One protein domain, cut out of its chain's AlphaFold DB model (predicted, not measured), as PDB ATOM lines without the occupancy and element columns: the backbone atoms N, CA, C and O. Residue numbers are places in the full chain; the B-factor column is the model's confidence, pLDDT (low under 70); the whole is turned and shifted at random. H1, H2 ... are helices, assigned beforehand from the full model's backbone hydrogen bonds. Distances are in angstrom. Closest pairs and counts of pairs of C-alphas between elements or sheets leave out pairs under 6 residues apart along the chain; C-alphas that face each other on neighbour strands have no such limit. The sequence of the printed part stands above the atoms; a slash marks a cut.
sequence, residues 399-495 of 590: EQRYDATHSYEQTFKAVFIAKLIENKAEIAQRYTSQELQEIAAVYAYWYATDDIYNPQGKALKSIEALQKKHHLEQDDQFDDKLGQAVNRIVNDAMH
ATOM      1  N   GLU A 399     -42.095  42.506  47.489       82.19
ATOM      2  CA  GLU A 399     -43.281  43.343  47.685       82.19
ATOM      3  C   GLU A 399     -44.334  43.083  46.603       82.19
ATOM      4  O   GLU A 399     -45.488  42.800  46.914       82.19
ATOM      5  N   GLN A 400     -43.945  43.082  45.326       76.38
ATOM      6  CA  GLN A 400     -44.872  42.836  44.218       76.38
ATOM      7  C   GLN A 400     -45.492  41.438  44.270       76.38
ATOM      8  O   GLN A 400     -46.683  41.271  43.995       76.38
ATOM      9  N   ARG A 401     -44.692  40.414  44.596       80.25
ATOM     10  CA  ARG A 401     -45.177  39.032  44.678       80.25
ATOM     11  C   ARG A 401     -46.078  38.819  45.878       80.25
ATOM     12  O   ARG A 401     -47.114  38.165  45.717       80.25
ATOM     13  N   TYR A 402     -45.737  39.391  47.026       86.25
ATOM     14  CA  TYR A 402     -46.583  39.300  48.203       86.25
ATOM     15  C   TYR A 402     -47.899  40.046  47.989       86.25
ATOM     16  O   TYR A 402     -48.953  39.443  48.147       86.25
ATOM     17  N   ASP A 403     -47.867  41.283  47.493       82.25
ATOM     18  CA  ASP A 403     -49.081  42.065  47.227       82.25
ATOM     19  C   ASP A 403     -50.036  41.348  46.246       82.25
ATOM     20  O   ASP A 403     -51.257  41.484  46.333       82.25
ATOM     21  N   ALA A 404     -49.496  40.578  45.292       80.88
ATOM     22  CA  ALA A 404     -50.288  39.835  44.312       80.88
ATOM     23  C   ALA A 404     -50.847  38.505  44.844       80.88
ATOM     24  O   ALA A 404     -51.911  38.072  44.402       80.88
ATOM     25  N   THR A 405     -50.133  37.828  45.747       85.81
ATOM     26  CA  THR A 405     -50.442  36.437  46.139       85.81
ATOM     27  C   THR A 405     -50.852  36.273  47.598       85.81
ATOM     28  O   THR A 405     -51.484  35.275  47.932       85.81
ATOM     29  N   HIS A 406     -50.486  37.225  48.457       89.31
ATOM     30  CA  HIS A 406     -50.572  37.170  49.919       89.31
ATOM     31  C   HIS A 406     -49.992  35.869  50.501       89.31
ATOM     32  O   HIS A 406     -50.441  35.371  51.532       89.31
ATOM     33  N   SER A 407     -49.003  35.284  49.818       90.81
ATOM     34  CA  SER A 407     -48.416  33.991  50.165       90.81
ATOM     35  C   SER A 407     -46.932  34.149  50.472       90.81
ATOM     36  O   SER A 407     -46.146  34.521  49.594       90.81
ATOM     37  N   TYR A 408     -46.551  33.819  51.711       91.69
ATOM     38  CA  TYR A 408     -45.151  33.753  52.139       91.69
ATOM     39  C   TYR A 408     -44.350  32.818  51.226       91.69
ATOM     40  O   TYR A 408     -43.384  33.242  50.605       91.69
ATOM     41  N   GLU A 409     -44.820  31.580  51.048       91.00
ATOM     42  CA  GLU A 409     -44.125  30.557  50.260       91.00
ATOM     43  C   GLU A 409     -43.881  30.995  48.806       91.00
ATOM     44  O   GLU A 409     -42.782  30.833  48.280       91.00
ATOM     45  N   GLN A 410     -44.883  31.585  48.141       89.38
ATOM     46  CA  GLN A 410     -44.735  32.049  46.753       89.38
ATOM     47  C   GLN A 410     -43.770  33.233  46.639       89.38
ATOM     48  O   GLN A 410     -43.021  33.338  45.665       89.38
ATOM     49  N   THR A 411     -43.771  34.111  47.641       85.69
ATOM     50  CA  THR A 411     -42.865  35.262  47.702       85.69
ATOM     51  C   THR A 411     -41.432  34.799  47.956       85.69
ATOM     52  O   THR A 411     -40.525  35.192  47.222       85.69
ATOM     53  N   PHE A 412     -41.241  33.884  48.909       93.12
ATOM     54  CA  PHE A 412     -39.954  33.270  49.212       93.12
ATOM     55  C   PHE A 412     -39.371  32.575  47.987       93.12
ATOM     56  O   PHE A 412     -38.232  32.844  47.621       93.12
ATOM     57  N   LYS A 413     -40.166  31.764  47.279       88.31
ATOM     58  CA  LYS A 413     -39.739  31.105  46.036       88.31
ATOM     59  C   LYS A 413     -39.215  32.090  44.996       88.31
ATOM     60  O   LYS A 413     -38.178  31.840  44.387       88.31
ATOM     61  N   ALA A 414     -39.912  33.206  44.793       80.75
ATOM     62  CA  ALA A 414     -39.510  34.206  43.810       80.75
ATOM     63  C   ALA A 414     -38.183  34.888  44.178       80.75
ATOM     64  O   ALA A 414     -37.301  34.999  43.328       80.75
ATOM     65  N   VAL A 415     -38.036  35.309  45.438       83.06
ATOM     66  CA  VAL A 415     -36.828  35.990  45.929       83.06
ATOM     67  C   VAL A 415     -35.644  35.024  45.999       83.06
ATOM     68  O   VAL A 415     -34.548  35.377  45.573       83.06
ATOM     69  N   PHE A 416     -35.870  33.792  46.463       87.31
ATOM     70  CA  PHE A 416     -34.856  32.743  46.543       87.31
ATOM     71  C   PHE A 416     -34.269  32.425  45.173       87.31
ATOM     72  O   PHE A 416     -33.058  32.487  45.002       87.31
ATOM     73  N   ILE A 417     -35.116  32.143  44.177       80.00
ATOM     74  CA  ILE A 417     -34.649  31.804  42.827       80.00
ATOM     75  C   ILE A 417     -33.904  32.988  42.198       80.00
ATOM     76  O   ILE A 417     -32.859  32.783  41.585       80.00
ATOM     77  N   ALA A 418     -34.410  34.216  42.371       76.12
ATOM     78  CA  ALA A 418     -33.747  35.414  41.859       76.12
ATOM     79  C   ALA A 418     -32.347  35.592  42.471       76.12
ATOM     80  O   ALA A 418     -31.375  35.739  41.734       76.12
ATOM     81  N   LYS A 419     -32.238  35.493  43.800       80.56
ATOM     82  CA  LYS A 419     -30.969  35.632  44.526       80.56
ATOM     83  C   LYS A 419     -29.997  34.478  44.248       80.56
ATOM     84  O   LYS A 419     -28.793  34.695  44.159       80.56
ATOM     85  N   LEU A 420     -30.511  33.259  44.088       77.81
ATOM     86  CA  LEU A 420     -29.709  32.068  43.810       77.81
ATOM     87  C   LEU A 420     -29.074  32.112  42.415       77.81
ATOM     88  O   LEU A 420     -27.877  31.875  42.286       77.81
ATOM     89  N   ILE A 421     -29.860  32.433  41.381       66.31
ATOM     90  CA  ILE A 421     -29.373  32.515  39.992       66.31
ATOM     91  C   ILE A 421     -28.333  33.621  39.839       66.31
ATOM     92  O   ILE A 421     -27.411  33.497  39.041       66.31
ATOM     93  N   GLU A 422     -28.472  34.703  40.589       66.75
ATOM     94  CA  GLU A 422     -27.487  35.767  40.554       66.75
ATOM     95  C   GLU A 422     -26.174  35.380  41.234       66.75
ATOM     96  O   GLU A 422     -25.106  35.613  40.673       66.75
ATOM     97  N   ASN A 423     -26.246  34.772  42.420       64.31
ATOM     98  CA  ASN A 423     -25.051  34.371  43.158       64.31
ATOM     99  C   ASN A 423     -24.300  33.221  42.463       64.31
ATOM    100  O   ASN A 423     -23.078  33.146  42.566       64.31
ATOM    101  N   LYS A 424     -25.026  32.312  41.797       71.62
ATOM    102  CA  LYS A 424     -24.503  31.077  41.190       71.62
ATOM    103  C   LYS A 424     -25.261  30.759  39.893       71.62
ATOM    104  O   LYS A 424     -26.125  29.880  39.850       71.62
ATOM    105  N   ALA A 425     -24.964  31.484  38.815       67.56
ATOM    106  CA  ALA A 425     -25.681  31.377  37.536       67.56
ATOM    107  C   ALA A 425     -25.639  29.967  36.912       67.56
ATOM    108  O   ALA A 425     -26.553  29.565  36.184       67.56
ATOM    109  N   GLU A 426     -24.610  29.185  37.229       72.25
ATOM    110  CA  GLU A 426     -24.398  27.805  36.795       72.25
ATOM    111  C   GLU A 426     -25.498  26.857  37.298       72.25
ATOM    112  O   GLU A 426     -25.797  25.851  36.647       72.25
ATOM    113  N   ILE A 427     -26.165  27.199  38.405       74.38
ATOM    114  CA  ILE A 427     -27.281  26.426  38.970       74.38
ATOM    115  C   ILE A 427     -28.436  26.316  37.970       74.38
ATOM    116  O   ILE A 427     -29.040  25.248  37.846       74.38
ATOM    117  N   ALA A 428     -28.697  27.367  37.183       68.06
ATOM    118  CA  ALA A 428     -29.741  27.354  36.156       68.06
ATOM    119  C   ALA A 428     -29.459  26.354  35.017       68.06
ATOM    120  O   ALA A 428     -30.362  26.015  34.252       68.06
ATOM    121  N   GLN A 429     -28.215  25.880  34.886       71.38
ATOM    122  CA  GLN A 429     -27.838  24.855  33.912       71.38
ATOM    123  C   GLN A 429     -27.986  23.431  34.464       71.38
ATOM    124  O   GLN A 429     -28.106  22.494  33.673       71.38
ATOM    125  N   ARG A 430     -27.959  23.262  35.794       76.56
ATOM    126  CA  ARG A 430     -28.006  21.948  36.460       76.56
ATOM    127  C   ARG A 430     -29.400  21.557  36.944       76.56
ATOM    128  O   ARG A 430     -29.702  20.366  36.958       76.56
ATOM    129  N   TYR A 431     -30.244  22.531  37.279       82.25
ATOM    130  CA  TYR A 431     -31.601  22.290  37.768       82.25
ATOM    131  C   TYR A 431     -32.645  22.915  36.857       82.25
ATOM    132  O   TYR A 431     -32.508  24.033  36.355       82.25
ATOM    133  N   THR A 432     -33.741  22.193  36.670       82.62
ATOM    134  CA  THR A 432     -34.928  22.712  36.002       82.62
ATOM    135  C   THR A 432     -35.617  23.768  36.866       82.62
ATOM    136  O   THR A 432     -35.518  23.771  38.093       82.62
ATOM    137  N   SER A 433     -36.415  24.633  36.236       78.56
ATOM    138  CA  SER A 433     -37.232  25.607  36.974       78.56
ATOM    139  C   SER A 433     -38.161  24.951  38.002       78.56
ATOM    140  O   SER A 433     -38.488  25.591  38.997       78.56
ATOM    141  N   GLN A 434     -38.605  23.712  37.765       84.88
ATOM    142  CA  GLN A 434     -39.433  22.980  38.717       84.88
ATOM    143  C   GLN A 434     -38.615  22.554  39.941       84.88
ATOM    144  O   GLN A 434     -39.053  22.771  41.065       84.88
ATOM    145  N   GLU A 435     -37.420  22.001  39.740       88.75
ATOM    146  CA  GLU A 435     -36.538  21.593  40.841       88.75
ATOM    147  C   GLU A 435     -36.131  22.788  41.705       88.75
ATOM    148  O   GLU A 435     -36.177  22.697  42.926       88.75
ATOM    149  N   LEU A 436     -35.848  23.943  41.097       87.56
ATOM    150  CA  LEU A 436     -35.557  25.169  41.847       87.56
ATOM    151  C   LEU A 436     -36.746  25.644  42.692       87.56
ATOM    152  O   LEU A 436     -36.561  26.103  43.816       87.56
ATOM    153  N   GLN A 437     -37.973  25.510  42.184       86.38
ATOM    154  CA  GLN A 437     -39.176  25.820  42.962       86.38
ATOM    155  C   GLN A 437     -39.406  24.828  44.104       86.38
ATOM    156  O   GLN A 437     -39.907  25.224  45.156       86.38
ATOM    157  N   GLU A 438     -39.072  23.556  43.904       94.75
ATOM    158  CA  GLU A 438     -39.147  22.526  44.939       94.75
ATOM    159  C   GLU A 438     -38.118  22.774  46.051       94.75
ATOM    160  O   GLU A 438     -38.498  22.802  47.219       94.75
ATOM    161  N   ILE A 439     -36.857  23.047  45.695       94.38
ATOM    162  CA  ILE A 439     -35.784  23.416  46.636       94.38
ATOM    163  C   ILE A 439     -36.190  24.657  47.435       94.38
ATOM    164  O   ILE A 439     -36.147  24.660  48.662       94.38
ATOM    165  N   ALA A 440     -36.678  25.692  46.753       92.62
ATOM    166  CA  ALA A 440     -37.123  26.914  47.406       92.62
ATOM    167  C   ALA A 440     -38.326  26.696  48.347       92.62
ATOM    168  O   ALA A 440     -38.459  27.415  49.332       92.62
ATOM    169  N   ALA A 441     -39.195  25.711  48.076       94.31
ATOM    170  CA  ALA A 441     -40.284  25.338  48.986       94.31
ATOM    171  C   ALA A 441     -39.748  24.766  50.302       94.31
ATOM    172  O   ALA A 441     -40.256  25.088  51.374       94.31
ATOM    173  N   VAL A 442     -38.707  23.937  50.206       97.25
ATOM    174  CA  VAL A 442     -38.037  23.351  51.366       97.25
ATOM    175  C   VAL A 442     -37.323  24.432  52.179       97.25
ATOM    176  O   VAL A 442     -37.510  24.487  53.389       97.25
ATOM    177  N   TYR A 443     -36.600  25.350  51.529       96.75
ATOM    178  CA  TYR A 443     -35.983  26.496  52.211       96.75
ATOM    179  C   TYR A 443     -37.020  27.404  52.881       96.75
ATOM    180  O   TYR A 443     -36.822  27.827  54.016       96.75
ATOM    181  N   ALA A 444     -38.143  27.686  52.212       95.31
ATOM    182  CA  ALA A 444     -39.206  28.499  52.794       95.31
ATOM    183  C   ALA A 444     -39.742  27.874  54.090       95.31
ATOM    184  O   ALA A 444     -39.971  28.594  55.056       95.31
ATOM    185  N   TYR A 445     -39.917  26.548  54.111       95.50
ATOM    186  CA  TYR A 445     -40.324  25.810  55.305       95.50
ATOM    187  C   TYR A 445     -39.252  25.826  56.399       95.50
ATOM    188  O   TYR A 445     -39.581  26.095  57.546       95.50
ATOM    189  N   TRP A 446     -37.984  25.599  56.043       95.25
ATOM    190  CA  TRP A 446     -36.872  25.535  56.999       95.25
ATOM    191  C   TRP A 446     -36.620  26.859  57.732       95.25
ATOM    192  O   TRP A 446     -36.376  26.870  58.932       95.25
ATOM    193  N   TYR A 447     -36.690  27.982  57.010       94.56
ATOM    194  CA  TYR A 447     -36.362  29.307  57.549       94.56
ATOM    195  C   TYR A 447     -37.566  30.084  58.089       94.56
ATOM    196  O   TYR A 447     -37.390  31.156  58.675       94.56
ATOM    197  N   ALA A 448     -38.788  29.591  57.883       90.25
ATOM    198  CA  ALA A 448     -39.968  30.219  58.456       90.25
ATOM    199  C   ALA A 448     -40.077  29.936  59.954       90.25
ATOM    200  O   ALA A 448     -39.758  28.852  60.433       90.25
ATOM    201  N   THR A 449     -40.621  30.899  60.689       86.38
ATOM    202  CA  THR A 449     -41.159  30.635  62.021       86.38
ATOM    203  C   THR A 449     -42.577  30.061  61.908       86.38
ATOM    204  O   THR A 449     -43.309  30.351  60.954       86.38
ATOM    205  N   ASP A 450     -42.984  29.259  62.896       83.44
ATOM    206  CA  ASP A 450     -44.280  28.557  62.906       83.44
ATOM    207  C   ASP A 450     -45.499  29.488  62.768       83.44
ATOM    208  O   ASP A 450     -46.559  29.074  62.295       83.44
ATOM    209  N   ASP A 451     -45.378  30.744  63.196       85.62
ATOM    210  CA  ASP A 451     -46.425  31.761  63.087       85.62
ATOM    211  C   ASP A 451     -46.551  32.357  61.676       85.62
ATOM    212  O   ASP A 451     -47.620  32.855  61.316       85.62
ATOM    213  N   ILE A 452     -45.494  32.274  60.863       86.81
ATOM    214  CA  ILE A 452     -45.445  32.817  59.501       86.81
ATOM    215  C   ILE A 452     -45.845  31.752  58.479       86.81
ATOM    216  O   ILE A 452     -46.660  32.016  57.587       86.81
ATOM    217  N   TYR A 453     -45.293  30.541  58.591       90.50
ATOM    218  CA  TYR A 453     -45.565  29.466  57.642       90.50
ATOM    219  C   TYR A 453     -45.407  28.081  58.277       90.50
ATOM    220  O   TYR A 453     -44.309  27.557  58.408       90.50
ATOM    221  N   ASN A 454     -46.545  27.461  58.604       90.94
ATOM    222  CA  ASN A 454     -46.625  26.120  59.188       90.94
ATOM    223  C   ASN A 454     -47.605  25.236  58.388       90.94
ATOM    224  O   ASN A 454     -48.790  25.123  58.731       90.94
ATOM    225  N   PRO A 455     -47.166  24.671  57.248       90.12
ATOM    226  CA  PRO A 455     -47.994  23.799  56.426       90.12
ATOM    227  C   PRO A 455     -48.338  22.504  57.172       90.12
ATOM    228  O   PRO A 455     -47.507  21.918  57.851       90.12
ATOM    229  N   GLN A 456     -49.567  22.004  57.000       90.81
ATOM    230  CA  GLN A 456     -50.053  20.792  57.674       90.81
ATOM    231  C   GLN A 456     -50.600  19.749  56.689       90.81
ATOM    232  O   GLN A 456     -50.911  20.027  55.524       90.81
ATOM    233  N   GLY A 457     -50.752  18.511  57.164       93.25
ATOM    234  CA  GLY A 457     -51.424  17.442  56.426       93.25
ATOM    235  C   GLY A 457     -50.717  17.081  55.116       93.25
ATOM    236  O   GLY A 457     -49.568  16.652  55.117       93.25
ATOM    237  N   LYS A 458     -51.416  17.203  53.979       92.94
ATOM    238  CA  LYS A 458     -50.850  16.847  52.662       92.94
ATOM    239  C   LYS A 458     -49.719  17.783  52.223       92.94
ATOM    240  O   LYS A 458     -48.821  17.326  51.522       92.94
ATOM    241  N   ALA A 459     -49.771  19.057  52.617       88.69
ATOM    242  CA  ALA A 459     -48.744  20.037  52.270       88.69
ATOM    243  C   ALA A 459     -47.422  19.712  52.980       88.69
ATOM    244  O   ALA A 459     -46.403  19.577  52.311       88.69
ATOM    245  N   LEU A 460     -47.474  19.444  54.291       93.19
ATOM    246  CA  LEU A 460     -46.306  19.020  55.069       93.19
ATOM    247  C   LEU A 460     -45.669  17.750  54.500       93.19
ATOM    248  O   LEU A 460     -44.490  17.743  54.180       93.19
ATOM    249  N   LYS A 461     -46.476  16.712  54.242       95.00
ATOM    250  CA  LYS A 461     -45.980  15.462  53.636       95.00
ATOM    251  C   LYS A 461     -45.320  15.666  52.274       95.00
ATOM    252  O   LYS A 461     -44.446  14.894  51.891       95.00
ATOM    253  N   SER A 462     -45.772  16.666  51.518       93.94
ATOM    254  CA  SER A 462     -45.157  17.011  50.236       93.94
ATOM    255  C   SER A 462     -43.796  17.670  50.454       93.94
ATOM    256  O   SER A 462     -42.852  17.307  49.767       93.94
ATOM    257  N   ILE A 463     -43.669  18.571  51.434       94.62
ATOM    258  CA  ILE A 463     -42.393  19.202  51.798       94.62
ATOM    259  C   ILE A 463     -41.404  18.167  52.338       94.62
ATOM    260  O   ILE A 463     -40.290  18.113  51.839       94.62
ATOM    261  N   GLU A 464     -41.821  17.275  53.238       94.88
ATOM    262  CA  GLU A 464     -40.982  16.175  53.750       94.88
ATOM    263  C   GLU A 464     -40.480  15.260  52.616       94.88
ATOM    264  O   GLU A 464     -39.342  14.790  52.621       94.88
ATOM    265  N   ALA A 465     -41.315  15.011  51.602       96.06
ATOM    266  CA  ALA A 465     -40.900  14.260  50.420       96.06
ATOM    267  C   ALA A 465     -39.893  15.041  49.558       96.06
ATOM    268  O   ALA A 465     -38.994  14.434  48.976       96.06
ATOM    269  N   LEU A 466     -40.022  16.369  49.475       97.06
ATOM    270  CA  LEU A 466     -39.063  17.229  48.779       97.06
ATOM    271  C   LEU A 466     -37.736  17.349  49.534       97.06
ATOM    272  O   LEU A 466     -36.697  17.327  48.880       97.06
ATOM    273  N   GLN A 467     -37.753  17.398  50.870       95.81
ATOM    274  CA  GLN A 467     -36.549  17.340  51.707       95.81
ATOM    275  C   GLN A 467     -35.737  16.090  51.374       95.81
ATOM    276  O   GLN A 467     -34.575  16.198  50.994       95.81
ATOM    277  N   LYS A 468     -36.390  14.923  51.354       95.38
ATOM    278  CA  LYS A 468     -35.758  13.654  50.959       95.38
ATOM    279  C   LYS A 468     -35.318  13.612  49.505       95.38
ATOM    280  O   LYS A 468     -34.318  12.988  49.190       95.38
ATOM    281  N   LYS A 469     -36.069  14.233  48.590       95.44
ATOM    282  CA  LYS A 469     -35.716  14.274  47.162       95.44
ATOM    283  C   LYS A 469     -34.453  15.101  46.912       95.44
ATOM    284  O   LYS A 469     -33.655  14.737  46.057       95.44
ATOM    285  N   HIS A 470     -34.318  16.222  47.615       95.00
ATOM    286  CA  HIS A 470     -33.248  17.201  47.404       95.00
ATOM    287  C   HIS A 470     -32.130  17.120  48.446       95.00
ATOM    288  O   HIS A 470     -31.187  17.902  48.350       95.00
ATOM    289  N   HIS A 471     -32.225  16.164  49.374       95.12
ATOM    290  CA  HIS A 471     -31.298  15.925  50.483       95.12
ATOM    291  C   HIS A 471     -31.141  17.165  51.374       95.12
ATOM    292  O   HIS A 471     -30.038  17.626  51.608       95.12
ATOM    293  N   LEU A 472     -32.266  17.747  51.796       95.38
ATOM    294  CA  LEU A 472     -32.363  18.978  52.592       95.38
ATOM    295  C   LEU A 472     -33.089  18.692  53.915       95.38
ATOM    296  O   LEU A 472     -34.221  19.131  54.139       95.38
ATOM    297  N   GLU A 473     -32.467  17.871  54.751       93.00
ATOM    298  CA  GLU A 473     -33.002  17.361  56.019       93.00
ATOM    299  C   GLU A 473     -32.193  17.842  57.237       93.00
ATOM    300  O   GLU A 473     -32.733  17.858  58.344       93.00
ATOM    301  N   GLN A 474     -30.931  18.235  57.040       89.25
ATOM    302  CA  GLN A 474     -29.980  18.614  58.090       89.25
ATOM    303  C   GLN A 474     -29.409  20.017  57.854       89.25
ATOM    304  O   GLN A 474     -29.328  20.458  56.712       89.25
ATOM    305  N   ASP A 475     -29.003  20.708  58.927       85.12
ATOM    306  CA  ASP A 475     -28.528  22.104  58.889       85.12
ATOM    307  C   ASP A 475     -27.383  22.337  57.885       85.12
ATOM    308  O   ASP A 475     -27.372  23.332  57.164       85.12
ATOM    309  N   ASP A 476     -26.434  21.407  57.807       85.94
ATOM    310  CA  ASP A 476     -25.244  21.476  56.948       85.94
ATOM    311  C   ASP A 476     -25.536  21.307  55.448       85.94
ATOM    312  O   ASP A 476     -24.682  21.607  54.609       85.94
ATOM    313  N   GLN A 477     -26.757  20.896  55.102       92.06
ATOM    314  CA  GLN A 477     -27.261  20.799  53.733       92.06
ATOM    315  C   GLN A 477     -27.904  22.113  53.253       92.06
ATOM    316  O   GLN A 477     -28.302  22.216  52.086       92.06
ATOM    317  N   PHE A 478     -28.015  23.132  54.113       92.38
ATOM    318  CA  PHE A 478     -28.572  24.438  53.760       92.38
ATOM    319  C   PHE A 478     -27.495  25.528  53.645       92.38
ATOM    320  O   PHE A 478     -26.582  25.633  54.457       92.38
ATOM    321  N   ASP A 479     -27.651  26.416  52.658       90.56
ATOM    322  CA  ASP A 479     -26.957  27.703  52.618       90.56
ATOM    323  C   ASP A 479     -27.670  28.672  53.563       90.56
ATOM    324  O   ASP A 479     -28.653  29.333  53.202       90.56
ATOM    325  N   ASP A 480     -27.160  28.750  54.787       87.00
ATOM    326  CA  ASP A 480     -27.734  29.579  55.840       87.00
ATOM    327  C   ASP A 480     -27.720  31.074  55.517       87.00
ATOM    328  O   ASP A 480     -28.706  31.782  55.745       87.00
ATOM    329  N   LYS A 481     -26.657  31.557  54.866       86.12
ATOM    330  CA  LYS A 481     -26.563  32.965  54.462       86.12
ATOM    331  C   LYS A 481     -27.627  33.307  53.427       86.12
ATOM    332  O   LYS A 481     -28.251  34.368  53.511       86.12
ATOM    333  N   LEU A 482     -27.840  32.429  52.449       89.19
ATOM    334  CA  LEU A 482     -28.877  32.605  51.441       89.19
ATOM    335  C   LEU A 482     -30.273  32.534  52.066       89.19
ATOM    336  O   LEU A 482     -31.080  33.441  51.844       89.19
ATOM    337  N   GLY A 483     -30.545  31.490  52.851       89.50
ATOM    338  CA  GLY A 483     -31.844  31.251  53.479       89.50
ATOM    339  C   GLY A 483     -32.287  32.411  54.369       89.50
ATOM    340  O   GLY A 483     -33.374  32.962  54.169       89.50
ATOM    341  N   GLN A 484     -31.417  32.862  55.275       89.25
ATOM    342  CA  GLN A 484     -31.706  33.986  56.168       89.25
ATOM    343  C   GLN A 484     -31.885  35.306  55.414       89.25
ATOM    344  O   GLN A 484     -32.803  36.076  55.715       89.25
ATOM    345  N   ALA A 485     -31.047  35.576  54.407       87.62
ATOM    346  CA  ALA A 485     -31.157  36.801  53.622       87.62
ATOM    347  C   ALA A 485     -32.488  36.875  52.859       87.62
ATOM    348  O   ALA A 485     -33.121  37.931  52.836       87.62
ATOM    349  N   VAL A 486     -32.929  35.760  52.268       91.31
ATOM    350  CA  VAL A 486     -34.232  35.675  51.590       91.31
ATOM    351  C   VAL A 486     -35.370  35.831  52.593       91.31
ATOM    352  O   VAL A 486     -36.266  36.642  52.358       91.31
ATOM    353  N   ASN A 487     -35.319  35.117  53.722       91.44
ATOM    354  CA  ASN A 487     -36.350  35.187  54.757       91.44
ATOM    355  C   ASN A 487     -36.557  36.623  55.261       91.44
ATOM    356  O   ASN A 487     -37.687  37.100  55.333       91.44
ATOM    357  N   ARG A 488     -35.465  37.357  55.524       91.00
ATOM    358  CA  ARG A 488     -35.524  38.766  55.941       91.00
ATOM    359  C   ARG A 488     -36.258  39.638  54.919       91.00
ATOM    360  O   ARG A 488     -37.192  40.340  55.286       91.00
ATOM    361  N   ILE A 489     -35.890  39.541  53.638       87.88
ATOM    362  CA  ILE A 489     -36.515  40.329  52.559       87.88
ATOM    363  C   ILE A 489     -38.018  40.027  52.454       87.88
ATOM    364  O   ILE A 489     -38.834  40.934  52.284       87.88
ATOM    365  N   VAL A 490     -38.397  38.751  52.558       92.31
ATOM    366  CA  VAL A 490     -39.800  38.325  52.478       92.31
ATOM    367  C   VAL A 490     -40.587  38.824  53.688       92.31
ATOM    368  O   VAL A 490     -41.678  39.367  53.516       92.31
ATOM    369  N   ASN A 491     -40.035  38.708  54.896       90.50
ATOM    370  CA  ASN A 491     -40.684  39.189  56.112       90.50
ATOM    371  C   ASN A 491     -40.880  40.705  56.085       90.50
ATOM    372  O   ASN A 491     -41.973  41.172  56.406       90.50
ATOM    373  N   ASP A 492     -39.890  41.471  55.631       88.19
ATOM    374  CA  ASP A 492     -40.021  42.922  55.465       88.19
ATOM    375  C   ASP A 492     -41.149  43.272  54.480       88.19
ATOM    376  O   ASP A 492     -41.979  44.151  54.743       88.19
ATOM    377  N   ALA A 493     -41.243  42.534  53.367       87.56
ATOM    378  CA  ALA A 493     -42.334  42.696  52.416       87.56
ATOM    379  C   ALA A 493     -43.696  42.396  53.065       87.56
ATOM    380  O   ALA A 493     -44.620  43.196  52.913       87.56
ATOM    381  N   MET A 494     -43.829  41.311  53.830       90.06
ATOM    382  CA  MET A 494     -45.081  40.947  54.507       90.06
ATOM    383  C   MET A 494     -45.538  41.995  55.520       90.06
ATOM    384  O   MET A 494     -46.686  42.441  55.484       90.06
ATOM    385  N   HIS A 495     -44.638  42.422  56.406       87.38
ATOM    386  CA  HIS A 495     -44.965  43.391  57.453       87.38
ATOM    387  C   HIS A 495     -45.315  44.766  56.864       87.38
ATOM    388  O   HIS A 495     -46.178  45.465  57.401       87.38
TER     389      HIS A 495
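AT A GLANCE: This is residues 399 to 495 of the 590 residues of an uncharacterized protein of Acinetobacter sp. NIPH 284 (UniProt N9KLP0). What does the model look like? A compact cluster of crossed helices: H4 runs through the middle, with H2 and H6 packed on one side of it and H5 across its other side, while H1 folds back on the beginning of H2 and the short H3 makes a corner at H2's other end. How large is it, and of what is it made? The printed part has 97 residues with six named helices, H1 to H6 in chain order, and no named strand, an all helix class. It is compact, with a radius of gyration of the C-alphas of 12.8 A and a rounded outline of 33 by 31 by 22 A.

HOW THE PARTS SIT: Which helix is the hub? H2, residues 408 to 423, touches four others. It touches H4, residues 433 to 447, at a steep tilt of 66 degrees, opposite ways, with the closest C-alphas, of Lys 413 and Ala 440, 5.1 A apart. It touches H6, residues 480 to 495, at a steep tilt of 45 degrees, opposite ways, with the closest C-alphas, of Phe 416 and Val 486, 5.9 A apart. What is at its two ends? With residues 408 to 414 alone it touches H1, residues 399 to 405, in a helical hairpin at a steep tilt of 44 degrees; the closest C-alphas, of Arg 401 and Thr 411, are 5.4 A apart. H3, residues 427 to 430, only just touches it and only at the corner, with 3 pairs of C-alphas within 8 A, the closest those of Ile 421 and Ala 428 at 6.4 A. Where is H5? H5, residues 458 to 470, touches H4 with the C-alphas of Val 442 and Ile 463 closest at 6.0 A, only just about perpendicular at 70.2 degrees, and is apart from H2 and H6. What do the backbones show? In H1, H2, H4, H5 and H6 every O i to N i+4 pair is within hydrogen-bond range; H3 is too short for such a pair.

IN THESE COORDINATES: Where do the helices begin and end? H1 begins at C-alpha 399, (-43.281, 43.343, 47.685), and H6 ends at C-alpha 495, (-44.965, 43.391, 57.453). How long are the longer ones? From first to last C-alpha H6 measures 22.1 A, H2 22.0 A, H4 20.9 A and H5 18.4 A.

THE WHOLE: How far does it reach? The two C-alphas farthest apart, of Gln 429 and Asp 451, are 35.3 A apart. Are there cuts or long links? The printed part has no cut and no long link. Where is confidence low? Residues 421 to 423, 425 and 428 have pLDDT under 70, against a mean of 87.2 for the printed part.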